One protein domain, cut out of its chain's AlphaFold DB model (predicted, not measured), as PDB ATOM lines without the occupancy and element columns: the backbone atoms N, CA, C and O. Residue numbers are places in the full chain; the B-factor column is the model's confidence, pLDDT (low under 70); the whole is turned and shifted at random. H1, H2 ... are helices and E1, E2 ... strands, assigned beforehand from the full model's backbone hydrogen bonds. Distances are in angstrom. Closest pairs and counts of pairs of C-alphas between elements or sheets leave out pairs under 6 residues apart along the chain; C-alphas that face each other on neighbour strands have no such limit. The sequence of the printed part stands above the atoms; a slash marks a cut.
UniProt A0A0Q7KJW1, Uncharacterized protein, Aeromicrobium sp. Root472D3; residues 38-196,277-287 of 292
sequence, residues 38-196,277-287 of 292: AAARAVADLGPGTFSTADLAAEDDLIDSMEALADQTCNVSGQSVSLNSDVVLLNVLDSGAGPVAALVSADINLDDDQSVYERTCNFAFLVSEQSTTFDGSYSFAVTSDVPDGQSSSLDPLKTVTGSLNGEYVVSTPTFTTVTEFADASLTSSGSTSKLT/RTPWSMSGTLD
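This is residues 38 to 196 and 277 to 287 of the 292 residues of an uncharacterized protein of Aeromicrobium sp. Root472D3 (UniProt A0A0Q7KJW1). What shape do these atoms make? Two twisted sheets, E1 E2 E3 E4 E7 E8 and E6 E5 E9 E10, lie face to face as a sandwich, and H1 and H3 cross over the first sheet's other face. The chain passes between the sheets at the links E4 to E5, E6 to E7 and E8 to E9. What is it made of? The 170 printed residues hold, in order, H1 E1 H2 H3 and E2 to E10; the class is mixed, helices and strands, and neighbour strands are antiparallel in both sheets, the first branched at E4. The whole is compact, with a radius of gyration of the C-alphas of 16.2 A and spans of 55 by 40 by 28 A.

How do the helices stand? H1, residues 38 to 44, touches H3, residues 60 to 74, about perpendicular at 73 degrees, closest at the C-alphas of Ala 39 and Ser 65, 5.1 A. H2, residues 53 to 56, only just touches H3, only at the corner, with 3 pairs of C-alphas within 8 A, the closest Leu 56 and Ile 63 at 5.7 A. In H1 and H3 every O i to N i+4 pair is within hydrogen-bond range; H2 is too short for such a pair, and its 1 O i to N i+3 pair is within range. What is the branched sheet? E1, 49 to 51, pairs with E2, 89 to 94 (N 51 to O 90, 2.9 A); E2, E3, 100 to 108, and E4, 119 to 127, form a meander, each strand the antiparallel neighbour of the one before, with N 93 to O 101 and N 104 to O 123 both 2.8 A. On the other side of E4 from E3 lie E7, 168 to 170, and E8, 174 to 177, with N 126 to O 169 and N 122 to O 174 both 2.8 A. H1 and H3 are on the same face, at heights over the sheet of 8.8 A and 9.4 A, and run across the strands; H2 only grazes it. What faces it? E6, 156 to 166, E5, 132 to 145, E9, 181 to 194, and E10, 277 to 286, run in that order, with N 140 to O 160 and N 139 to O 187 both 2.8 A, and N 286 to O 184, 2.7 A. The facing parts are 9.9 A centre to centre, the strands at 29 degrees; the C-alphas of Asn 91 in E2 and Leu 286 in E10, the closest of those strands, are 6.0 A apart.

Where do the ends lie? H1 begins at C-alpha 38 (-2.034, 14.983, 16.806), and E10 ends at C-alpha 286 (-0.150, 0.298, -1.001). Which elements are long? E9 spans 39.4 A and E5 36.6 A; E9 bends by 60 degrees at residue 191, E5 by 73 degrees at 135. H3 spans 21.3 A.

How large is it? The C-alphas farthest apart, of Asp 113 and Thr 196, are 54.8 A apart. Is it cut? Residues 197 to 276 are not printed; C-alphas 196 and 277 are 11.5 A apart. Of the links printed whole, H3 to E2 is long. Where is confidence low? The mean pLDDT of the printed part is 70.1, and 63 residues are under 70, among them 75 to 93, 108 to 119 and 144 to 158.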
ATOM      1  N   ALA A  38      -3.477  14.954  16.616       70.56
ATOM      2  CA  ALA A  38      -2.034  14.983  16.806       70.56
ATOM      3  C   ALA A  38      -1.333  13.726  16.260       70.56
ATOM      4  O   ALA A  38      -0.359  13.884  15.536       70.56
ATOM      5  N   ALA A  39      -1.848  12.518  16.516       71.50
ATOM      6  CA  ALA A  39      -1.259  11.270  16.012       71.50
ATOM      7  C   ALA A  39      -1.296  11.203  14.477       71.50
ATOM      8  O   ALA A  39      -0.273  10.992  13.838       71.50
ATOM      9  N   ALA A  40      -2.446  11.506  13.862       75.00
ATOM     10  CA  ALA A  40      -2.556  11.547  12.400       75.00
ATOM     11  C   ALA A  40      -1.645  12.619  11.762       75.00
ATOM     12  O   ALA A  40      -1.139  12.427  10.659       75.00
ATOM     13  N   ARG A  41      -1.423  13.751  12.451       75.00
ATOM     14  CA  ARG A  41      -0.498  14.806  12.000       75.00
ATOM     15  C   ARG A  41       0.964  14.390  12.118       75.00
ATOM     16  O   ARG A  41       1.700  14.619  11.171       75.00
ATOM     17  N   ALA A  42       1.353  13.758  13.224       77.31
ATOM     18  CA  ALA A  42       2.719  13.273  13.422       77.31
ATOM     19  C   ALA A  42       3.148  12.324  12.292       77.31
ATOM     20  O   ALA A  42       4.264  12.406  11.796       77.31
ATOM     21  N   VAL A  43       2.225  11.487  11.819       76.12
ATOM     22  CA  VAL A  43       2.478  10.565  10.706       76.12
ATOM     23  C   VAL A  43       2.526  11.286   9.358       76.12
ATOM     24  O   VAL A  43       3.332  10.944   8.499       76.12
ATOM     25  N   ALA A  44       1.704  12.318   9.162       75.12
ATOM     26  CA  ALA A  44       1.769  13.128   7.948       75.12
ATOM     27  C   ALA A  44       3.071  13.935   7.815       75.12
ATOM     28  O   ALA A  44       3.477  14.231   6.690       75.12
ATOM     29  N   ASP A  45       3.741  14.250   8.926       78.81
ATOM     30  CA  ASP A  45       5.025  14.960   8.922       78.81
ATOM     31  C   ASP A  45       6.179  14.119   8.331       78.81
ATOM     32  O   ASP A  45       7.204  14.688   7.949       78.81
ATOM     33  N   LEU A  46       6.008  12.799   8.160       75.00
ATOM     34  CA  LEU A  46       6.976  11.935   7.461       75.00
ATOM     35  C   LEU A  46       7.137  12.288   5.976       75.00
ATOM     36  O   LEU A  46       8.160  11.973   5.366       75.00
ATOM     37  N   GLY A  47       6.139  12.956   5.390       73.88
ATOM     38  CA  GLY A  47       6.086  13.224   3.958       73.88
ATOM     39  C   GLY A  47       5.794  11.968   3.124       73.88
ATOM     40  O   GLY A  47       5.657  10.873   3.666       73.88
ATOM     41  N   PRO A  48       5.638  12.118   1.797       74.62
ATOM     42  CA  PRO A  48       5.216  11.025   0.934       74.62
ATOM     43  C   PRO A  48       6.279   9.926   0.826       74.62
ATOM     44  O   PRO A  48       7.453  10.215   0.588       74.62
ATOM     45  N   GLY A  49       5.859   8.667   0.935       71.88
ATOM     46  CA  GLY A  49       6.754   7.511   0.918       71.88
ATOM     47  C   GLY A  49       6.115   6.256   1.506       71.88
ATOM     48  O   GLY A  49       5.051   6.332   2.122       71.88
ATOM     49  N   THR A  50       6.783   5.116   1.309       71.94
ATOM     50  CA  THR A  50       6.417   3.837   1.930       71.94
ATOM     51  C   THR A  50       7.378   3.547   3.077       71.94
ATOM     52  O   THR A  50       8.590   3.604   2.876       71.94
ATOM     53  N   PHE A  51       6.841   3.235   4.255       74.25
ATOM     54  CA  PHE A  51       7.609   2.960   5.467       74.25
ATOM     55  C   PHE A  51       7.230   1.593   6.030       74.25
ATOM     56  O   PHE A  51       6.042   1.269   6.125       74.25
ATOM     57  N   SER A  52       8.248   0.816   6.397       72.62
ATOM     58  CA  SER A  52       8.099  -0.429   7.147       72.62
ATOM     59  C   SER A  52       8.185  -0.167   8.649       72.62
ATOM     60  O   SER A  52       8.675   0.872   9.097       72.62
ATOM     61  N   THR A  53       7.791  -1.144   9.459       70.25
ATOM     62  CA  THR A  53       7.905  -1.040  10.920       70.25
ATOM     63  C   THR A  53       9.343  -0.882  11.392       70.25
ATOM     64  O   THR A  53       9.580  -0.181  12.367       70.25
ATOM     65  N   ALA A  54      10.318  -1.456  10.680       70.62
ATOM     66  CA  ALA A  54      11.733  -1.262  10.990       70.62
ATOM     67  C   ALA A  54      12.184   0.193  10.768       70.62
ATOM     68  O   ALA A  54      13.006   0.698  11.531       70.62
ATOM     69  N   ASP A  55      11.627   0.869   9.758       72.19
ATOM     70  CA  ASP A  55      11.892   2.288   9.504       72.19
ATOM     71  C   ASP A  55      11.240   3.171  10.577       72.19
ATOM     72  O   ASP A  55      11.835   4.153  11.017       72.19
ATOM     73  N   LEU A  56      10.035   2.802  11.029       72.50
ATOM     74  CA  LEU A  56       9.286   3.528  12.060       72.50
ATOM     75  C   LEU A  56       9.840   3.300  13.474       72.50
ATOM     76  O   LEU A  56       9.812   4.215  14.287       72.50
ATOM     77  N   ALA A  57      10.391   2.119  13.768       69.94
ATOM     78  CA  ALA A  57      10.976   1.777  15.068       69.94
ATOM     79  C   ALA A  57      12.248   2.578  15.402       69.94
ATOM     80  O   ALA A  57      12.713   2.557  16.536       69.94
ATOM     81  N   ALA A  58      12.833   3.283  14.430       68.69
ATOM     82  CA  ALA A  58      13.895   4.252  14.694       68.69
ATOM     83  C   ALA A  58      13.371   5.551  15.350       68.69
ATOM     84  O   ALA A  58      14.176   6.348  15.836       68.69
ATOM     85  N   GLU A  59      12.049   5.754  15.372       69.88
ATOM     86  CA  GLU A  59      11.340   6.942  15.853       69.88
ATOM     87  C   GLU A  59      10.254   6.524  16.877       69.88
ATOM     88  O   GLU A  59       9.069   6.443  16.548       69.88
ATOM     89  N   ASP A  60      10.654   6.249  18.128       64.75
ATOM     90  CA  ASP A  60       9.797   5.688  19.201       64.75
ATOM     91  C   ASP A  60       8.422   6.393  19.364       64.75
ATOM     92  O   ASP A  60       7.395   5.743  19.550       64.75
ATOM     93  N   ASP A  61       8.353   7.723  19.230       69.38
ATOM     94  CA  ASP A  61       7.097   8.483  19.395       69.38
ATOM     95  C   ASP A  61       6.093   8.272  18.234       69.38
ATOM     96  O   ASP A  61       4.877   8.475  18.374       69.38
ATOM     97  N   LEU A  62       6.595   7.905  17.054       73.38
ATOM     98  CA  LEU A  62       5.815   7.753  15.827       73.38
ATOM     99  C   LEU A  62       5.168   6.372  15.744       73.38
ATOM    100  O   LEU A  62       4.005   6.268  15.340       73.38
ATOM    101  N   ILE A  63       5.903   5.334  16.150       72.19
ATOM    102  CA  ILE A  63       5.381   3.968  16.211       72.19
ATOM    103  C   ILE A  63       4.256   3.871  17.247       72.19
ATOM    104  O   ILE A  63       3.165   3.434  16.890       72.19
ATOM    105  N   ASP A  64       4.429   4.449  18.440       73.00
ATOM    106  CA  ASP A  64       3.381   4.532  19.469       73.00
ATOM    107  C   ASP A  64       2.112   5.234  18.947       73.00
ATOM    108  O   ASP A  64       0.978   4.816  19.202       73.00
ATOM    109  N   SER A  65       2.293   6.314  18.179       75.00
ATOM    110  CA  SER A  65       1.186   7.069  17.580       75.00
ATOM    111  C   SER A  65       0.434   6.259  16.519       75.00
ATOM    112  O   SER A  65      -0.796   6.344  16.437       75.00
ATOM    113  N   MET A  66       1.155   5.479  15.713       74.50
ATOM    114  CA  MET A  66       0.588   4.594  14.692       74.50
ATOM    115  C   MET A  66      -0.130   3.397  15.306       74.50
ATOM    116  O   MET A  66      -1.245   3.075  14.890       74.50
ATOM    117  N   GLU A  67       0.467   2.779  16.321       73.94
ATOM    118  CA  GLU A  67      -0.121   1.663  17.054       73.94
ATOM    119  C   GLU A  67      -1.416   2.080  17.750       73.94
ATOM    120  O   GLU A  67      -2.448   1.430  17.587       73.94
ATOM    121  N   ALA A  68      -1.415   3.228  18.433       73.94
ATOM    122  CA  ALA A  68      -2.620   3.773  19.049       73.94
ATOM    123  C   ALA A  68      -3.726   4.064  18.019       73.94
ATOM    124  O   ALA A  68      -4.913   3.884  18.305       73.94
ATOM    125  N   LEU A  69      -3.357   4.521  16.818       75.75
ATOM    126  CA  LEU A  69      -4.307   4.798  15.742       75.75
ATOM    127  C   LEU A  69      -4.897   3.500  15.170       75.75
ATOM    128  O   LEU A  69      -6.108   3.440  14.934       75.75
ATOM    129  N   ALA A  70      -4.080   2.459  15.002       76.31
ATOM    130  CA  ALA A  70      -4.520   1.139  14.564       76.31
ATOM    131  C   ALA A  70      -5.405   0.444  15.615       76.31
ATOM    132  O   ALA A  70      -6.507   0.015  15.274       76.31
ATOM    133  N   ASP A  71      -4.997   0.412  16.887       74.31
ATOM    134  CA  ASP A  71      -5.762  -0.181  17.995       74.31
ATOM    135  C   ASP A  71      -7.173   0.424  18.096       74.31
ATOM    136  O   ASP A  71      -8.193  -0.276  18.050       74.31
ATOM    137  N   GLN A  72      -7.255   1.757  18.102       74.94
ATOM    138  CA  GLN A  72      -8.529   2.473  18.185       74.94
ATOM    139  C   GLN A  72      -9.406   2.291  16.944       74.94
ATOM    140  O   GLN A  72     -10.630   2.203  17.065       74.94
ATOM    141  N   THR A  73      -8.809   2.278  15.750       77.38
ATOM    142  CA  THR A  73      -9.566   2.181  14.492       77.38
ATOM    143  C   THR A  73     -10.089   0.768  14.280       77.38
ATOM    144  O   THR A  73     -11.250   0.590  13.912       77.38
ATOM    145  N   CYS A  74      -9.263  -0.240  14.548       75.00
ATOM    146  CA  CYS A  74      -9.619  -1.645  14.388       75.00
ATOM    147  C   CYS A  74     -10.518  -2.154  15.534       75.00
ATOM    148  O   CYS A  74     -11.202  -3.162  15.350       75.00
ATOM    149  N   ASN A  75     -10.600  -1.428  16.663       65.56
ATOM    150  CA  ASN A  75     -11.560  -1.614  17.761       65.56
ATOM    151  C   ASN A  75     -11.718  -3.082  18.200       65.56
ATOM    152  O   ASN A  75     -12.831  -3.619  18.288       65.56
ATOM    153  N   VAL A  76     -10.601  -3.749  18.481       57.94
ATOM    154  CA  VAL A  76     -10.590  -5.147  18.927       57.94
ATOM    155  C   VAL A  76     -10.755  -5.175  20.452       57.94
ATOM    156  O   VAL A  76      -9.833  -5.369  21.237       57.94
ATOM    157  N   SER A  77     -11.968  -4.883  20.907       42.78
ATOM    158  CA  SER A  77     -12.276  -4.823  22.338       42.78
ATOM    159  C   SER A  77     -12.254  -6.220  22.978       42.78
ATOM    160  O   SER A  77     -13.000  -7.110  22.576       42.78
ATOM    161  N   GLY A  78     -11.443  -6.390  24.032       40.78
ATOM    162  CA  GLY A  78     -11.445  -7.577  24.904       40.78
ATOM    163  C   GLY A  78     -10.381  -8.639  24.612       40.78
ATOM    164  O   GLY A  78     -10.397  -9.682  25.261       40.78
ATOM    165  N   GLN A  79      -9.466  -8.384  23.679       47.28
ATOM    166  CA  GLN A  79      -8.316  -9.239  23.380       47.28
ATOM    167  C   GLN A  79      -7.042  -8.396  23.477       47.28
ATOM    168  O   GLN A  79      -7.078  -7.199  23.197       47.28
ATOM    169  N   SER A  80      -5.938  -8.992  23.923       43.03
ATOM    170  CA  SER A  80      -4.598  -8.413  23.820       43.03
ATOM    171  C   SER A  80      -4.290  -8.240  22.336       43.03
ATOM    172  O   SER A  80      -3.797  -9.154  21.683       43.03
ATOM    173  N   VAL A  81      -4.618  -7.073  21.784       44.47
ATOM    174  CA  VAL A  81      -4.080  -6.653  20.494       44.47
ATOM    175  C   VAL A  81      -2.622  -6.339  20.750       44.47
ATOM    176  O   VAL A  81      -2.246  -5.206  21.023       44.47
ATOM    177  N   SER A  82      -1.784  -7.367  20.708       43.62
ATOM    178  CA  SER A  82      -0.441  -7.118  20.233       43.62
ATOM    179  C   SER A  82      -0.623  -6.936  18.738       43.62
ATOM    180  O   SER A  82      -0.800  -7.914  18.007       43.62
ATOM    181  N   LEU A  83      -0.635  -5.678  18.294       48.25
ATOM    182  CA  LEU A  83      -0.159  -5.407  16.947       48.25
ATOM    183  C   LEU A  83       1.174  -6.137  16.893       48.25
ATOM    184  O   LEU A  83       1.999  -5.973  17.798       48.25
ATOM    185  N   ASN A  84       1.335  -7.068  15.960       44.78
ATOM    186  CA  ASN A  84       2.674  -7.579  15.767       44.78
ATOM    187  C   ASN A  84       3.447  -6.351  15.289       44.78
ATOM    188  O   ASN A  84       3.163  -5.835  14.206       44.78
ATOM    189  N   SER A  85       4.341  -5.835  16.129       40.25
ATOM    190  CA  SER A  85       5.162  -4.631  15.931       40.25
ATOM    191  C   SER A  85       6.114  -4.748  14.735       40.25
ATOM    192  O   SER A  85       7.098  -4.025  14.630       40.25
ATOM    193  N   ASP A  86       5.849  -5.696  13.845       42.50
ATOM    194  CA  ASP A  86       6.747  -6.183  12.827       42.50
ATOM    195  C   ASP A  86       6.241  -5.808  11.426       42.50
ATOM    196  O   ASP A  86       7.075  -5.615  10.544       42.50
ATOM    197  N   VAL A  87       4.935  -5.551  11.201       49.81
ATOM    198  CA  VAL A  87       4.420  -5.163   9.863       49.81
ATOM    199  C   VAL A  87       3.294  -4.110   9.912       49.81
ATOM    200  O   VAL A  87       2.142  -4.376   9.574       49.81
ATOM    201  N   VAL A  88       3.620  -2.875  10.305       57.16
ATOM    202  CA  VAL A  88       2.833  -1.691   9.925       57.16
ATOM    203  C   VAL A  88       3.394  -1.175   8.610       57.16
ATOM    204  O   VAL A  88       4.486  -0.610   8.567       57.16
ATOM    205  N   LEU A  89       2.638  -1.369   7.531       59.19
ATOM    206  CA  LEU A  89       2.958  -0.760   6.246       59.19
ATOM    207  C   LEU A  89       2.203   0.552   6.106       59.19
ATOM    208  O   LEU A  89       0.973   0.586   6.196       59.19
ATOM    209  N   LEU A  90       2.958   1.620   5.871       62.28
ATOM    210  CA  LEU A  90       2.441   2.969   5.720       62.28
ATOM    211  C   LEU A  90       2.820   3.506   4.343       62.28
ATOM    212  O   LEU A  90       4.004   3.651   4.067       62.28
ATOM    213  N   ASN A  91       1.839   3.868   3.512       62.06
ATOM    214  CA  ASN A  91       2.088   4.696   2.326       62.06
ATOM    215  C   ASN A  91       1.475   6.082   2.522       62.06
ATOM    216  O   ASN A  91       0.248   6.210   2.558       62.06
ATOM    217  N   VAL A  92       2.330   7.099   2.637       65.88
ATOM    218  CA  VAL A  92       1.936   8.502   2.750       65.88
ATOM    219  C   VAL A  92       1.820   9.121   1.357       65.88
ATOM    220  O   VAL A  92       2.743   9.094   0.545       65.88
ATOM    221  N   LEU A  93       0.671   9.722   1.084       69.06
ATOM    222  CA  LEU A  93       0.308  10.321  -0.191       69.06
ATOM    223  C   LEU A  93       0.154  11.835  -0.019       69.06
ATOM    224  O   LEU A  93      -0.591  12.278   0.856       69.06
ATOM    225  N   ASP A  94       0.785  12.618  -0.893       73.75
ATOM    226  CA  ASP A  94       0.661  14.079  -0.921       73.75
ATOM    227  C   ASP A  94       0.024  14.551  -2.239       73.75
ATOM    228  O   ASP A  94       0.337  14.068  -3.328       73.75
ATOM    229  N   SER A  95      -0.885  15.521  -2.139       69.12
ATOM    230  CA  SER A  95      -1.469  16.225  -3.289       69.12
ATOM    231  C   SER A  95      -0.688  17.491  -3.687       69.12
ATOM    232  O   SER A  95      -1.061  18.177  -4.642       69.12
ATOM    233  N   GLY A  96       0.379  17.825  -2.955       67.69
ATOM    234  CA  GLY A  96       1.284  18.962  -3.130       67.69
ATOM    235  C   GLY A  96       0.749  20.298  -2.600       67.69
ATOM    236  O   GLY A  96       1.531  21.162  -2.215       67.69
ATOM    237  N   ALA A  97      -0.572  20.506  -2.598       58.75
ATOM    238  CA  ALA A  97      -1.226  21.727  -2.107       58.75
ATOM    239  C   ALA A  97      -2.549  21.419  -1.375       58.75
ATOM    240  O   ALA A  97      -3.575  22.068  -1.620       58.75
ATOM    241  N   GLY A  98      -2.555  20.386  -0.532       68.38
ATOM    242  CA  GLY A  98      -3.783  19.853   0.051       68.38
ATOM    243  C   GLY A  98      -3.549  18.796   1.137       68.38
ATOM    244  O   GLY A  98      -2.624  18.943   1.928       68.38
ATOM    245  N   PRO A  99      -4.422  17.778   1.253       74.44
ATOM    246  CA  PRO A  99      -4.277  16.736   2.266       74.44
ATOM    247  C   PRO A  99      -3.001  15.924   2.104       74.44
ATOM    248  O   PRO A  99      -2.584  15.635   0.977       74.44
ATOM    249  N   VAL A 100      -2.533  15.438   3.250       80.62
ATOM    250  CA  VAL A 100      -1.719  14.234   3.351       80.62
ATOM    251  C   VAL A 100      -2.648  13.078   3.722       80.62
ATOM    252  O   VAL A 100      -3.519  13.221   4.585       80.62
ATOM    253  N   ALA A 101      -2.507  11.942   3.051       79.50
ATOM    254  CA  ALA A 101      -3.235  10.726   3.393       79.50
ATOM    255  C   ALA A 101      -2.273   9.577   3.638       79.50
ATOM    256  O   ALA A 101      -1.144   9.606   3.170       79.50
ATOM    257  N   ALA A 102      -2.748   8.562   4.338       80.12
ATOM    258  CA  ALA A 102      -1.990   7.373   4.648       80.12
ATOM    259  C   ALA A 102      -2.856   6.135   4.459       80.12
ATOM    260  O   ALA A 102      -4.019   6.115   4.867       80.12
ATOM    261  N   LEU A 103      -2.270   5.117   3.844       79.19
ATOM    262  CA  LEU A 103      -2.790   3.756   3.786       79.19
ATOM    263  C   LEU A 103      -2.061   2.943   4.849       79.19
ATOM    264  O   LEU A 103      -0.833   2.987   4.884       79.19
ATOM    265  N   VAL A 104      -2.809   2.240   5.697       78.62
ATOM    266  CA  VAL A 104      -2.270   1.472   6.818       78.62
ATOM    267  C   VAL A 104      -2.772   0.040   6.746       78.62
ATOM    268  O   VAL A 104      -3.980  -0.195   6.656       78.62
ATOM    269  N   SER A 105      -1.835  -0.895   6.827       77.88
ATOM    270  CA  SER A 105      -2.087  -2.319   7.031       77.88
ATOM    271  C   SER A 105      -1.442  -2.737   8.346       77.88
ATOM    272  O   SER A 105      -0.269  -2.436   8.559       77.88
ATOM    273  N   ALA A 106      -2.207  -3.387   9.221       75.44
ATOM    274  CA  ALA A 106      -1.763  -3.806  10.545       75.44
ATOM    275  C   ALA A 106      -2.226  -5.235  10.857       75.44
ATOM    276  O   ALA A 106      -3.416  -5.538  10.750       75.44
ATOM    277  N   ASP A 107      -1.308  -6.097  11.285       72.38
ATOM    278  CA  ASP A 107      -1.629  -7.477  11.652       72.38
ATOM    279  C   ASP A 107      -2.161  -7.581  13.087       72.38
ATOM    280  O   ASP A 107      -1.601  -7.021  14.032       72.38
ATOM    281  N   ILE A 108      -3.263  -8.318  13.249       67.19
ATOM    282  CA  ILE A 108      -3.924  -8.580  14.528       67.19
ATOM    283  C   ILE A 108      -3.701 -10.044  14.902       67.19
ATOM    284  O   ILE A 108      -4.267 -10.950  14.277       67.19
ATOM    285  N   ASN A 109      -2.948 -10.257  15.981       61.53
ATOM    286  CA  ASN A 109      -2.857 -11.551  16.644       61.53
ATOM    287  C   ASN A 109      -4.046 -11.741  17.592       61.53
ATOM    288  O   ASN A 109      -4.329 -10.898  18.442       61.53
ATOM    289  N   LEU A 110      -4.756 -12.859  17.441       58.47
ATOM    290  CA  LEU A 110      -5.818 -13.271  18.356       58.47
ATOM    291  C   LEU A 110      -5.213 -14.290  19.327       58.47
ATOM    292  O   LEU A 110      -4.819 -15.371  18.906       58.47
ATOM    293  N   ASP A 111      -5.133 -13.927  20.606       53.31
ATOM    294  CA  ASP A 111      -4.407 -14.632  21.683       53.31
ATOM    295  C   ASP A 111      -5.059 -15.965  22.139       53.31
ATOM    296  O   ASP A 111      -5.022 -16.324  23.314       53.31
ATOM    297  N   ASP A 112      -5.711 -16.697  21.231       48.66
ATOM    298  CA  ASP A 112      -6.299 -18.010  21.513       48.66
ATOM    299  C   ASP A 112      -5.484 -19.102  20.810       48.66
ATOM    300  O   ASP A 112      -5.087 -18.949  19.659       48.66
ATOM    301  N   ASP A 113      -5.274 -20.210  21.524       44.06
ATOM    302  CA  ASP A 113      -4.401 -21.383  21.304       44.06
ATOM    303  C   ASP A 113      -4.609 -22.163  19.967       44.06
ATOM    304  O   ASP A 113      -4.361 -23.367  19.870       44.06
ATOM    305  N   GLN A 114      -5.111 -21.512  18.912       44.12
ATOM    306  CA  GLN A 114      -5.320 -22.047  17.570       44.12
ATOM    307  C   GLN A 114      -4.717 -21.128  16.500       44.12
ATOM    308  O   GLN A 114      -5.300 -20.140  16.062       44.12
ATOM    309  N   SER A 115      -3.549 -21.552  16.036       45.84
ATOM    310  CA  SER A 115      -2.602 -20.958  15.086       45.84
ATOM    311  C   SER A 115      -3.120 -20.691  13.655       45.84
ATOM    312  O   SER A 115      -2.388 -20.947  12.704       45.84
ATOM    313  N   VAL A 116      -4.376 -20.286  13.435       45.78
ATOM    314  CA  VAL A 116      -4.978 -20.402  12.083       45.78
ATOM    315  C   VAL A 116      -5.583 -19.116  11.512       45.78
ATOM    316  O   VAL A 116      -5.823 -19.071  10.309       45.78
ATOM    317  N   TYR A 117      -5.785 -18.046  12.287       47.31
ATOM    318  CA  TYR A 117      -6.376 -16.817  11.733       47.31
ATOM    319  C   TYR A 117      -5.698 -15.548  12.243       47.31
ATOM    320  O   TYR A 117      -6.288 -14.786  13.007       47.31
ATOM    321  N   GLU A 118      -4.481 -15.295  11.770       56.09
ATOM    322  CA  GLU A 118      -3.969 -13.928  11.743       56.09
ATOM    323  C   GLU A 118      -4.902 -13.095  10.838       56.09
ATOM    324  O   GLU A 118      -5.288 -13.518   9.734       56.09
ATOM    325  N   ARG A 119      -5.359 -11.947  11.346       65.81
ATOM    326  CA  ARG A 119      -6.247 -11.032  10.618       65.81
ATOM    327  C   ARG A 119      -5.515  -9.733  10.359       65.81
ATOM    328  O   ARG A 119      -5.110  -9.076  11.308       65.81
ATOM    329  N   THR A 120      -5.446  -9.311   9.109       74.50
ATOM    330  CA  THR A 120      -4.885  -8.007   8.762       74.50
ATOM    331  C   THR A 120      -6.006  -6.969   8.740       74.50
ATOM    332  O   THR A 120      -7.027  -7.130   8.064       74.50
ATOM    333  N   CYS A 121      -5.848  -5.904   9.519       77.88
ATOM    334  CA  CYS A 121      -6.714  -4.735   9.528       77.88
ATOM    335  C   CYS A 121      -6.146  -3.659   8.605       77.88
ATOM    336  O   CYS A 121      -5.035  -3.176   8.790       77.88
ATOM    337  N   ASN A 122      -6.951  -3.260   7.630       80.62
ATOM    338  CA  ASN A 122      -6.612  -2.284   6.611       80.62
ATOM    339  C   ASN A 122      -7.512  -1.058   6.751       80.62
ATOM    340  O   ASN A 122      -8.744  -1.176   6.769       80.62
ATOM    341  N   PHE A 123      -6.920   0.127   6.804       81.69
ATOM    342  CA  PHE A 123      -7.655   1.387   6.821       81.69
ATOM    343  C   PHE A 123      -6.830   2.508   6.187       81.69
ATOM    344  O   PHE A 123      -5.633   2.383   5.945       81.69
ATOM    345  N   ALA A 124      -7.484   3.628   5.910       84.19
ATOM    346  CA  ALA A 124      -6.841   4.846   5.461       84.19
ATOM    347  C   ALA A 124      -7.188   6.001   6.395       84.19
ATOM    348  O   ALA A 124      -8.293   6.060   6.940       84.19
ATOM    349  N   PHE A 125      -6.288   6.966   6.526       84.12
ATOM    350  CA  PHE A 125      -6.616   8.254   7.127       84.12
ATOM    351  C   PHE A 125      -6.198   9.407   6.221       84.12
ATOM    352  O   PHE A 125      -5.288   9.292   5.406       84.12
ATOM    353  N   LEU A 126      -6.906  10.524   6.345       85.31
ATOM    354  CA  LEU A 126      -6.645  11.766   5.634       85.31
ATOM    355  C   LEU A 126      -6.545  12.886   6.661       85.31
ATOM    356  O   LEU A 126      -7.432  13.024   7.506       85.31
ATOM    357  N   VAL A 127      -5.501  13.703   6.573       83.44
ATOM    358  CA  VAL A 127      -5.257  14.820   7.484       83.44
ATOM    359  C   VAL A 127      -4.923  16.088   6.714       83.44
ATOM    360  O   VAL A 127      -4.223  16.088   5.701       83.44
ATOM    361  N   SER A 128      -5.534  17.182   7.155       76.31
ATOM    362  CA  SER A 128      -5.403  18.487   6.518       76.31
ATOM    363  C   SER A 128      -4.162  19.210   7.014       76.31
ATOM    364  O   SER A 128      -3.715  18.995   8.145       76.31
ATOM    365  N   GLU A 129      -3.642  20.128   6.198       72.50
ATOM    366  CA  GLU A 129      -2.676  21.111   6.680       72.50
ATOM    367  C   GLU A 129      -3.252  21.862   7.891       72.50
ATOM    368  O   GLU A 129      -4.460  22.140   7.953       72.50
ATOM    369  N   GLN A 130      -2.385  22.252   8.835       68.62
ATOM    370  CA  GLN A 130      -2.799  23.041   9.994       68.62
ATOM    371  C   GLN A 130      -3.660  24.229   9.555       68.62
ATOM    372  O   GLN A 130      -3.289  24.992   8.662       68.62
ATOM    373  N   SER A 131      -4.798  24.414  10.229       71.56
ATOM    374  CA  SER A 131      -5.784  25.470   9.970       71.56
ATOM    375  C   SER A 131      -6.620  25.341   8.689       71.56
ATOM    376  O   SER A 131      -7.197  26.337   8.238       71.56
ATOM    377  N   THR A 132      -6.743  24.141   8.118       78.19
ATOM    378  CA  THR A 132      -7.663  23.867   7.005       78.19
ATOM    379  C   THR A 132      -8.686  22.783   7.350       78.19
ATOM    380  O   THR A 132      -8.501  22.012   8.281       78.19
ATOM    381  N   THR A 133      -9.812  22.768   6.642       82.75
ATOM    382  CA  THR A 133     -10.840  21.723   6.733       82.75
ATOM    383  C   THR A 133     -11.156  21.167   5.359       82.75
ATOM    384  O   THR A 133     -11.037  21.867   4.350       82.75
ATOM    385  N   PHE A 134     -11.598  19.917   5.338       80.88
ATOM    386  CA  PHE A 134     -12.032  19.195   4.159       80.88
ATOM    387  C   PHE A 134     -13.533  19.286   3.934       80.88
ATOM    388  O   PHE A 134     -14.326  19.320   4.876       80.88
ATOM    389  N   ASP A 135     -13.894  19.244   2.659       84.44
ATOM    390  CA  ASP A 135     -15.238  18.974   2.167       84.44
ATOM    391  C   ASP A 135     -15.116  18.157   0.874       84.44
ATOM    392  O   ASP A 135     -14.520  18.634  -0.097       84.44
ATOM    393  N   GLY A 136     -15.610  16.919   0.857       86.56
ATOM    394  CA  GLY A 136     -15.427  16.020  -0.283       86.56
ATOM    395  C   GLY A 136     -15.851  14.578  -0.032       86.56
ATOM    396  O   GLY A 136     -16.736  14.298   0.776       86.56
ATOM    397  N   SER A 137     -15.205  13.647  -0.733       87.31
ATOM    398  CA  SER A 137     -15.465  12.209  -0.620       87.31
ATOM    399  C   SER A 137     -14.196  11.381  -0.793       87.31
ATOM    400  O   SER A 137     -13.251  11.813  -1.460       87.31
ATOM    401  N   TYR A 138     -14.199  10.184  -0.214       86.31
ATOM    402  CA  TYR A 138     -13.161   9.180  -0.405       86.31
ATOM    403  C   TYR A 138     -13.773   7.820  -0.749       86.31
ATOM    404  O   TYR A 138     -14.917   7.521  -0.396       86.31
ATOM    405  N   SER A 139     -12.977   6.994  -1.416       87.88
ATOM    406  CA  SER A 139     -13.207   5.576  -1.640       87.88
ATOM    407  C   SER A 139     -11.928   4.828  -1.291       87.88
ATOM    408  O   SER A 139     -10.891   5.027  -1.925       87.88
ATOM    409  N   PHE A 140     -12.020   3.984  -0.274       86.31
ATOM    410  CA  PHE A 140     -10.978   3.075   0.172       86.31
ATOM    411  C   PHE A 140     -11.352   1.658  -0.257       86.31
ATOM    412  O   PHE A 140     -12.482   1.229  -0.022       86.31
ATOM    413  N   ALA A 141     -10.443   0.936  -0.896       83.38
ATOM    414  CA  ALA A 141     -10.690  -0.432  -1.317       83.38
ATOM    415  C   ALA A 141      -9.501  -1.325  -0.997       83.38
ATOM    416  O   ALA A 141      -8.357  -0.916  -1.171       83.38
ATOM    417  N   VAL A 142      -9.798  -2.545  -0.564       77.69
ATOM    418  CA  VAL A 142      -8.809  -3.601  -0.350       77.69
ATOM    419  C   VAL A 142      -9.028  -4.663  -1.419       77.69
ATOM    420  O   VAL A 142     -10.166  -5.091  -1.628       77.69
ATOM    421  N   THR A 143      -7.967  -5.067  -2.105       73.75
ATOM    422  CA  THR A 143      -7.973  -6.088  -3.161       73.75
ATOM    423  C   THR A 143      -7.127  -7.277  -2.728       73.75
ATOM    424  O   THR A 143      -6.036  -7.087  -2.207       73.75
ATOM    425  N   SER A 144      -7.634  -8.494  -2.939       64.50
ATOM    426  CA  SER A 144      -6.852  -9.721  -2.746       64.50
ATOM    427  C   SER A 144      -5.922  -9.889  -3.938       64.50
ATOM    428  O   SER A 144      -6.400  -9.899  -5.075       64.50
ATOM    429  N   ASP A 145      -4.626 -10.054  -3.708       57.44
ATOM    430  CA  ASP A 145      -3.707 -10.545  -4.724       57.44
ATOM    431  C   ASP A 145      -3.459 -12.037  -4.475       57.44
ATOM    432  O   ASP A 145      -2.658 -12.436  -3.624       57.44
ATOM    433  N   VAL A 146      -4.188 -12.883  -5.210       52.72
ATOM    434  CA  VAL A 146      -3.957 -14.329  -5.187       52.72
ATOM    435  C   VAL A 146      -2.666 -14.609  -5.963       52.72
ATOM    436  O   VAL A 146      -2.619 -14.370  -7.175       52.72
ATOM    437  N   PRO A 147      -1.615 -15.144  -5.318       49.59
ATOM    438  CA  PRO A 147      -0.336 -15.382  -5.964       49.59
ATOM    439  C   PRO A 147      -0.412 -16.659  -6.806       49.59
ATOM    440  O   PRO A 147       0.148 -17.666  -6.412       49.59
ATOM    441  N   ASP A 148      -1.128 -16.669  -7.935       40.75
ATOM    442  CA  ASP A 148      -1.108 -17.828  -8.841       40.75
ATOM    443  C   ASP A 148      -1.647 -17.515 -10.244       40.75
ATOM    444  O   ASP A 148      -2.792 -17.821 -10.556       40.75
ATOM    445  N   GLY A 149      -0.798 -16.941 -11.110       43.94
ATOM    446  CA  GLY A 149      -0.719 -17.193 -12.569       43.94
ATOM    447  C   GLY A 149      -1.977 -17.137 -13.461       43.94
ATOM    448  O   GLY A 149      -1.875 -17.375 -14.664       43.94
ATOM    449  N   GLN A 150      -3.152 -16.824 -12.934       42.03
ATOM    450  CA  GLN A 150      -4.424 -16.722 -13.624       42.03
ATOM    451  C   GLN A 150      -4.933 -15.314 -13.384       42.03
ATOM    452  O   GLN A 150      -5.318 -14.996 -12.271       42.03
ATOM    453  N   SER A 151      -4.890 -14.490 -14.438       41.16
ATOM    454  CA  SER A 151      -5.622 -13.226 -14.577       41.16
ATOM    455  C   SER A 151      -5.983 -12.570 -13.242       41.16
ATOM    456  O   SER A 151      -7.085 -12.795 -12.745       41.16
ATOM    457  N   SER A 152      -5.067 -11.761 -12.708       41.03
ATOM    458  CA  SER A 152      -5.256 -10.871 -11.562       41.03
ATOM    459  C   SER A 152      -6.538 -10.048 -11.739       41.03
ATOM    460  O   SER A 152      -6.526  -8.963 -12.322       41.03
ATOM    461  N   SER A 153      -7.679 -10.590 -11.317       41.03
ATOM    462  CA  SER A 153      -8.899  -9.807 -11.189       41.03
ATOM    463  C   SER A 153      -8.734  -9.053  -9.885       41.03
ATOM    464  O   SER A 153      -8.935  -9.620  -8.815       41.03
ATOM    465  N   LEU A 154      -8.305  -7.795  -9.985       48.50
ATOM    466  CA  LEU A 154      -8.257  -6.813  -8.894       48.50
ATOM    467  C   LEU A 154      -9.685  -6.436  -8.453       48.50
ATOM    468  O   LEU A 154     -10.022  -5.257  -8.333       48.50
ATOM    469  N   ASP A 155     -10.568  -7.420  -8.292       47.72
ATOM    470  CA  ASP A 155     -11.897  -7.174  -7.766       47.72
ATOM    471  C   ASP A 155     -11.741  -6.840  -6.279       47.72
ATOM    472  O   ASP A 155     -11.154  -7.622  -5.524       47.72
ATOM    473  N   PRO A 156     -12.217  -5.667  -5.829       54.28
ATOM    474  CA  PRO A 156     -12.059  -5.267  -4.445       54.28
ATOM    475  C   PRO A 156     -12.814  -6.247  -3.550       54.28
ATOM    476  O   PRO A 156     -14.038  -6.360  -3.644       54.28
ATOM    477  N   LEU A 157     -12.090  -6.902  -2.636       63.97
ATOM    478  CA  LEU A 157     -12.660  -7.708  -1.551       63.97
ATOM    479  C   LEU A 157     -13.717  -6.896  -0.799       63.97
ATOM    480  O   LEU A 157     -14.767  -7.406  -0.403       63.97
ATOM    481  N   LYS A 158     -13.439  -5.599  -0.624       69.94
ATOM    482  CA  LYS A 158     -14.364  -4.634  -0.043       69.94
ATOM    483  C   LYS A 158     -14.016  -3.225  -0.506       69.94
ATOM    484  O   LYS A 158     -12.857  -2.826  -0.482       69.94
ATOM    485  N   THR A 159     -15.033  -2.457  -0.886       78.12
ATOM    486  CA  THR A 159     -14.920  -1.007  -1.100       78.12
ATOM    487  C   THR A 159     -15.734  -0.280  -0.039       78.12
ATOM    488  O   THR A 159     -16.909  -0.582   0.174       78.12
ATOM    489  N   VAL A 160     -15.107   0.686   0.620       82.12
ATOM    490  CA  VAL A 160     -15.703   1.586   1.600       82.12
ATOM    491  C   VAL A 160     -15.659   2.997   1.032       82.12
ATOM    492  O   VAL A 160     -14.593   3.547   0.776       82.12
ATOM    493  N   THR A 161     -16.826   3.611   0.870       85.12
ATOM    494  CA  THR A 161     -16.941   5.018   0.477       85.12
ATOM    495  C   THR A 161     -17.408   5.861   1.650       85.12
ATOM    496  O   THR A 161     -18.296   5.436   2.391       85.12
ATOM    497  N   GLY A 162     -16.895   7.081   1.771       83.88
ATOM    498  CA  GLY A 162     -17.329   8.017   2.802       83.88
ATOM    499  C   GLY A 162     -17.194   9.479   2.392       83.88
ATOM    500  O   GLY A 162     -16.651   9.816   1.338       83.88
ATOM    501  N   SER A 163     -17.728  10.360   3.233       84.44
ATOM    502  CA  SER A 163     -17.604  11.811   3.081       84.44
ATOM    503  C   SER A 163     -16.380  12.338   3.820       84.44
ATOM    504  O   SER A 163     -16.081  11.883   4.922       84.44
ATOM    505  N   LEU A 164     -15.731  13.351   3.252       82.19
ATOM    506  CA  LEU A 164     -14.688  14.119   3.919       82.19
ATOM    507  C   LEU A 164     -15.304  15.375   4.527       82.19
ATOM    508  O   LEU A 164     -15.821  16.210   3.788       82.19
ATOM    509  N   ASN A 165     -15.274  15.500   5.851       81.19
ATOM    510  CA  ASN A 165     -15.733  16.688   6.564       81.19
ATOM    511  C   ASN A 165     -14.897  16.864   7.835       81.19
ATOM    512  O   ASN A 165     -14.828  15.943   8.642       81.19
ATOM    513  N   GLY A 166     -14.269  18.029   8.004       78.94
ATOM    514  CA  GLY A 166     -13.456  18.344   9.184       78.94
ATOM    515  C   GLY A 166     -11.957  18.405   8.895       78.94
ATOM    516  O   GLY A 166     -11.547  18.553   7.749       78.94
ATOM    517  N   GLU A 167     -11.128  18.370   9.938       78.00
ATOM    518  CA  GLU A 167      -9.663  18.509   9.818       78.00
ATOM    519  C   GLU A 167      -8.948  17.182   9.528       78.00
ATOM    520  O   GLU A 167      -7.826  17.182   9.017       78.00
ATOM    521  N   TYR A 168      -9.585  16.063   9.866       81.06
ATOM    522  CA  TYR A 168      -9.086  14.714   9.638       81.06
ATOM    523  C   TYR A 168     -10.265  13.761   9.427       81.06
ATOM    524  O   TYR A 168     -11.370  14.026   9.900       81.06
ATOM    525  N   VAL A 169     -10.030  12.663   8.715       82.19
ATOM    526  CA  VAL A 169     -11.004  11.587   8.511       82.19
ATOM    527  C   VAL A 169     -10.273  10.256   8.520       82.19
ATOM    528  O   VAL A 169      -9.250  10.116   7.857       82.19
ATOM    529  N   VAL A 170     -10.820   9.277   9.234       83.06
ATOM    530  CA  VAL A 170     -10.363   7.884   9.200       83.06
ATOM    531  C   VAL A 170     -11.427   7.058   8.483       83.06
ATOM    532  O   VAL A 170     -12.626   7.235   8.719       83.06
ATOM    533  N   SER A 171     -11.010   6.196   7.559       81.81
ATOM    534  CA  SER A 171     -11.926   5.304   6.860       81.81
ATOM    535  C   SER A 171     -12.442   4.216   7.794       81.81
ATOM    536  O   SER A 171     -11.778   3.824   8.749       81.81
ATOM    537  N   THR A 172     -13.606   3.646   7.488       81.25
ATOM    538  CA  THR A 172     -14.020   2.406   8.157       81.25
ATOM    539  C   THR A 172     -12.994   1.297   7.869       81.25
ATOM    540  O   THR A 172     -12.640   1.123   6.698       81.25
ATOM    541  N   PRO A 173     -12.526   0.542   8.882       76.94
ATOM    542  CA  PRO A 173     -11.547  -0.519   8.672       76.94
ATOM    543  C   PRO A 173     -12.132  -1.699   7.886       76.94
ATOM    544  O   PRO A 173     -13.335  -1.997   7.917       76.94
ATOM    545  N   THR A 174     -11.249  -2.401   7.188       76.94
ATOM    546  CA  THR A 174     -11.520  -3.655   6.487       76.94
ATOM    547  C   THR A 174     -10.595  -4.734   7.025       76.94
ATOM    548  O   THR A 174      -9.418  -4.481   7.226       76.94
ATOM    549  N   PHE A 175     -11.126  -5.933   7.253       75.94
ATOM    550  CA  PHE A 175     -10.357  -7.059   7.773       75.94
ATOM    551  C   PHE A 175     -10.181  -8.111   6.682       75.94
ATOM    552  O   PHE A 175     -11.164  -8.474   6.029       75.94
ATOM    553  N   THR A 176      -8.958  -8.600   6.518       70.06
ATOM    554  CA  THR A 176      -8.582  -9.722   5.648       70.06
ATOM    555  C   THR A 176      -7.905 -10.816   6.478       70.06
ATOM    556  O   THR A 176      -7.566 -10.609   7.643       70.06
ATOM    557  N   THR A 177      -7.779 -12.018   5.925       65.88
ATOM    558  CA  THR A 177      -7.080 -13.152   6.554       65.88
ATOM    559  C   THR A 177      -5.694 -13.312   5.936       65.88
ATOM    560  O   THR A 177      -5.585 -13.207   4.718       65.88
ATOM    561  N   VAL A 178      -4.668 -13.623   6.738       57.16
ATOM    562  CA  VAL A 178      -3.240 -13.600   6.329       57.16
ATOM    563  C   VAL A 178      -2.864 -14.481   5.133       57.16
ATOM    564  O   VAL A 178      -1.846 -14.251   4.489       57.16
ATOM    565  N   THR A 179      -3.686 -15.458   4.748       52.00
ATOM    566  CA  THR A 179      -3.436 -16.233   3.520       52.00
ATOM    567  C   THR A 179      -3.550 -15.416   2.229       52.00
ATOM    568  O   THR A 179      -3.193 -15.921   1.167       52.00
ATOM    569  N   GLU A 180      -4.073 -14.192   2.297       54.75
ATOM    570  CA  GLU A 180      -4.258 -13.299   1.158       54.75
ATOM    571  C   GLU A 180      -3.360 -12.067   1.311       54.75
ATOM    572  O   GLU A 180      -3.550 -11.268   2.229       54.75
ATOM    573  N   PHE A 181      -2.407 -11.888   0.389       57.62
ATOM    574  CA  PHE A 181      -1.752 -10.593   0.223       57.62
ATOM    575  C   PHE A 181      -2.825  -9.584  -0.174       57.62
ATOM    576  O   PHE A 181      -3.575  -9.822  -1.121       57.62
ATOM    577  N   ALA A 182      -2.945  -8.497   0.579       63.50
ATOM    578  CA  ALA A 182      -4.005  -7.528   0.383       63.50
ATOM    579  C   ALA A 182      -3.400  -6.176   0.025       63.50
ATOM    580  O   ALA A 182      -2.792  -5.520   0.868       63.50
ATOM    581  N   ASP A 183      -3.609  -5.750  -1.216       73.94
ATOM    582  CA  ASP A 183      -3.283  -4.389  -1.615       73.94
ATOM    583  C   ASP A 183      -4.390  -3.458  -1.138       73.94
ATOM    584  O   ASP A 183      -5.584  -3.788  -1.171       73.94
ATOM    585  N   ALA A 184      -4.005  -2.260  -0.721       77.31
ATOM    586  CA  ALA A 184      -4.944  -1.233  -0.311       77.31
ATOM    587  C   ALA A 184      -4.875  -0.055  -1.276       77.31
ATOM    588  O   ALA A 184      -3.807   0.398  -1.666       77.31
ATOM    589  N   SER A 185      -6.023   0.488  -1.656       83.06
ATOM    590  CA  SER A 185      -6.112   1.649  -2.531       83.06
ATOM    591  C   SER A 185      -6.991   2.721  -1.912       83.06
ATOM    592  O   SER A 185      -8.034   2.444  -1.315       83.06
ATOM    593  N   LEU A 186      -6.571   3.970  -2.070       85.56
ATOM    594  CA  LEU A 186      -7.333   5.141  -1.673       85.56
ATOM    595  C   LEU A 186      -7.479   6.049  -2.883       85.56
ATOM    596  O   LEU A 186      -6.498   6.451  -3.502       85.56
ATOM    597  N   THR A 187      -8.715   6.428  -3.175       86.94
ATOM    598  CA  THR A 187      -9.022   7.560  -4.045       86.94
ATOM    599  C   THR A 187      -9.827   8.571  -3.252       86.94
ATOM    600  O   THR A 187     -10.740   8.216  -2.506       86.94
ATOM    601  N   SER A 188      -9.498   9.847  -3.375       86.12
ATOM    602  CA  SER A 188     -10.249  10.897  -2.699       86.12
ATOM    603  C   SER A 188     -10.177  12.209  -3.459       86.12
ATOM    604  O   SER A 188      -9.252  12.488  -4.224       86.12
ATOM    605  N   SER A 189     -11.230  13.004  -3.315       87.50
ATOM    606  CA  SER A 189     -11.329  14.305  -3.963       87.50
ATOM    607  C   SER A 189     -12.260  15.223  -3.194       87.50
ATOM    608  O   SER A 189     -13.191  14.783  -2.510       87.50
ATOM    609  N   GLY A 190     -12.016  16.521  -3.318       86.88
ATOM    610  CA  GLY A 190     -12.815  17.514  -2.629       86.88
ATOM    611  C   GLY A 190     -12.236  18.910  -2.730       86.88
ATOM    612  O   GLY A 190     -11.568  19.279  -3.696       86.88
ATOM    613  N   SER A 191     -12.522  19.700  -1.706       85.56
ATOM    614  CA  SER A 191     -11.954  21.021  -1.504       85.56
ATOM    615  C   SER A 191     -11.415  21.160  -0.088       85.56
ATOM    616  O   SER A 191     -11.987  20.614   0.854       85.56
ATOM    617  N   THR A 192     -10.312  21.886   0.061       84.12
ATOM    618  CA  THR A 192      -9.847  22.389   1.353       84.12
ATOM    619  C   THR A 192     -10.292  23.833   1.521       84.12
ATOM    620  O   THR A 192     -10.351  24.601   0.556       84.12
ATOM    621  N   SER A 193     -10.598  24.237   2.749       82.38
ATOM    622  CA  SER A 193     -10.807  25.643   3.093       82.38
ATOM    623  C   SER A 193     -10.038  26.021   4.341       82.38
ATOM    624  O   SER A 193     -10.012  25.259   5.300       82.38
ATOM    625  N   LYS A 194      -9.436  27.214   4.354       79.75
ATOM    626  CA  LYS A 194      -8.826  27.749   5.577       79.75
ATOM    627  C   LYS A 194      -9.909  28.022   6.620       79.75
ATOM    628  O   LYS A 194     -10.930  28.628   6.298       79.75
ATOM    629  N   LEU A 195      -9.640  27.654   7.872       69.75
ATOM    630  CA  LEU A 195     -10.491  27.948   9.030       69.75
ATOM    631  C   LEU A 195     -10.725  29.452   9.192       69.75
ATOM    632  O   LEU A 195     -11.804  29.879   9.597       69.75
ATOM    633  N   THR A 196      -9.720  30.267   8.858       75.31
ATOM    634  CA  THR A 196      -9.837  31.728   8.894       75.31
ATOM    635  C   THR A 196     -10.318  32.253   7.538       75.31
ATOM    636  O   THR A 196      -9.606  32.081   6.542       75.31
ATOM    637  N   ARG A 277     -11.758  28.307  -1.167       84.56
ATOM    638  CA  ARG A 277     -11.782  26.855  -1.350       84.56
ATOM    639  C   ARG A 277     -10.786  26.473  -2.437       84.56
ATOM    640  O   ARG A 277     -10.856  27.040  -3.527       84.56
ATOM    641  N   THR A 278      -9.905  25.525  -2.147       84.56
ATOM    642  CA  THR A 278      -8.928  24.993  -3.103       84.56
ATOM    643  C   THR A 278      -9.324  23.559  -3.449       84.56
ATOM    644  O   THR A 278      -9.402  22.733  -2.540       84.56
ATOM    645  N   PRO A 279      -9.645  23.246  -4.718       86.00
ATOM    646  CA  PRO A 279      -9.959  21.880  -5.116       86.00
ATOM    647  C   PRO A 279      -8.700  21.009  -5.094       86.00
ATOM    648  O   PRO A 279      -7.611  21.490  -5.403       86.00
ATOM    649  N   TRP A 280      -8.865  19.731  -4.776       85.69
ATOM    650  CA  TRP A 280      -7.786  18.749  -4.772       85.69
ATOM    651  C   TRP A 280      -8.326  17.353  -5.112       85.69
ATOM    652  O   TRP A 280      -9.523  17.072  -4.993       85.69
ATOM    653  N   SER A 281      -7.423  16.476  -5.537       86.44
ATOM    654  CA  SER A 281      -7.685  15.055  -5.759       86.44
ATOM    655  C   SER A 281      -6.414  14.264  -5.510       86.44
ATOM    656  O   SER A 281      -5.331  14.746  -5.843       86.44
ATOM    657  N   MET A 282      -6.548  13.050  -4.995       86.00
ATOM    658  CA  MET A 282      -5.436  12.124  -4.839       86.00
ATOM    659  C   MET A 282      -5.877  10.686  -5.099       86.00
ATOM    660  O   MET A 282      -7.044  10.320  -4.926       86.00
ATOM    661  N   SER A 283      -4.912   9.877  -5.503       85.38
ATOM    662  CA  SER A 283      -5.048   8.436  -5.642       85.38
ATOM    663  C   SER A 283      -3.723   7.792  -5.280       85.38
ATOM    664  O   SER A 283      -2.681   8.275  -5.723       85.38
ATOM    665  N   GLY A 284      -3.763   6.701  -4.533       80.00
ATOM    666  CA  GLY A 284      -2.579   5.906  -4.255       80.00
ATOM    667  C   GLY A 284      -2.942   4.481  -3.892       80.00
ATOM    668  O   GLY A 284      -4.091   4.176  -3.563       80.00
ATOM    669  N   THR A 285      -1.939   3.625  -3.993       79.25
ATOM    670  CA  THR A 285      -2.017   2.200  -3.702       79.25
ATOM    671  C   THR A 285      -0.860   1.835  -2.785       79.25
ATOM    672  O   THR A 285       0.249   2.341  -2.943       79.25
ATOM    673  N   LEU A 286      -1.132   0.989  -1.809       74.12
ATOM    674  CA  LEU A 286      -0.150   0.298  -1.001       74.12
ATOM    675  C   LEU A 286      -0.108  -1.126  -1.551       74.12
ATOM    676  O   LEU A 286      -1.090  -1.853  -1.405       74.12
ATOM    677  N   ASP A 287       0.984  -1.450  -2.239       73.12
ATOM    678  CA  ASP A 287       1.274  -2.804  -2.704       73.12
ATOM    679  C   ASP A 287       2.044  -3.519  -1.594       73.12
ATOM    680  O   ASP A 287       3.100  -3.047  -1.158       73.12
TER     681      ASP A 287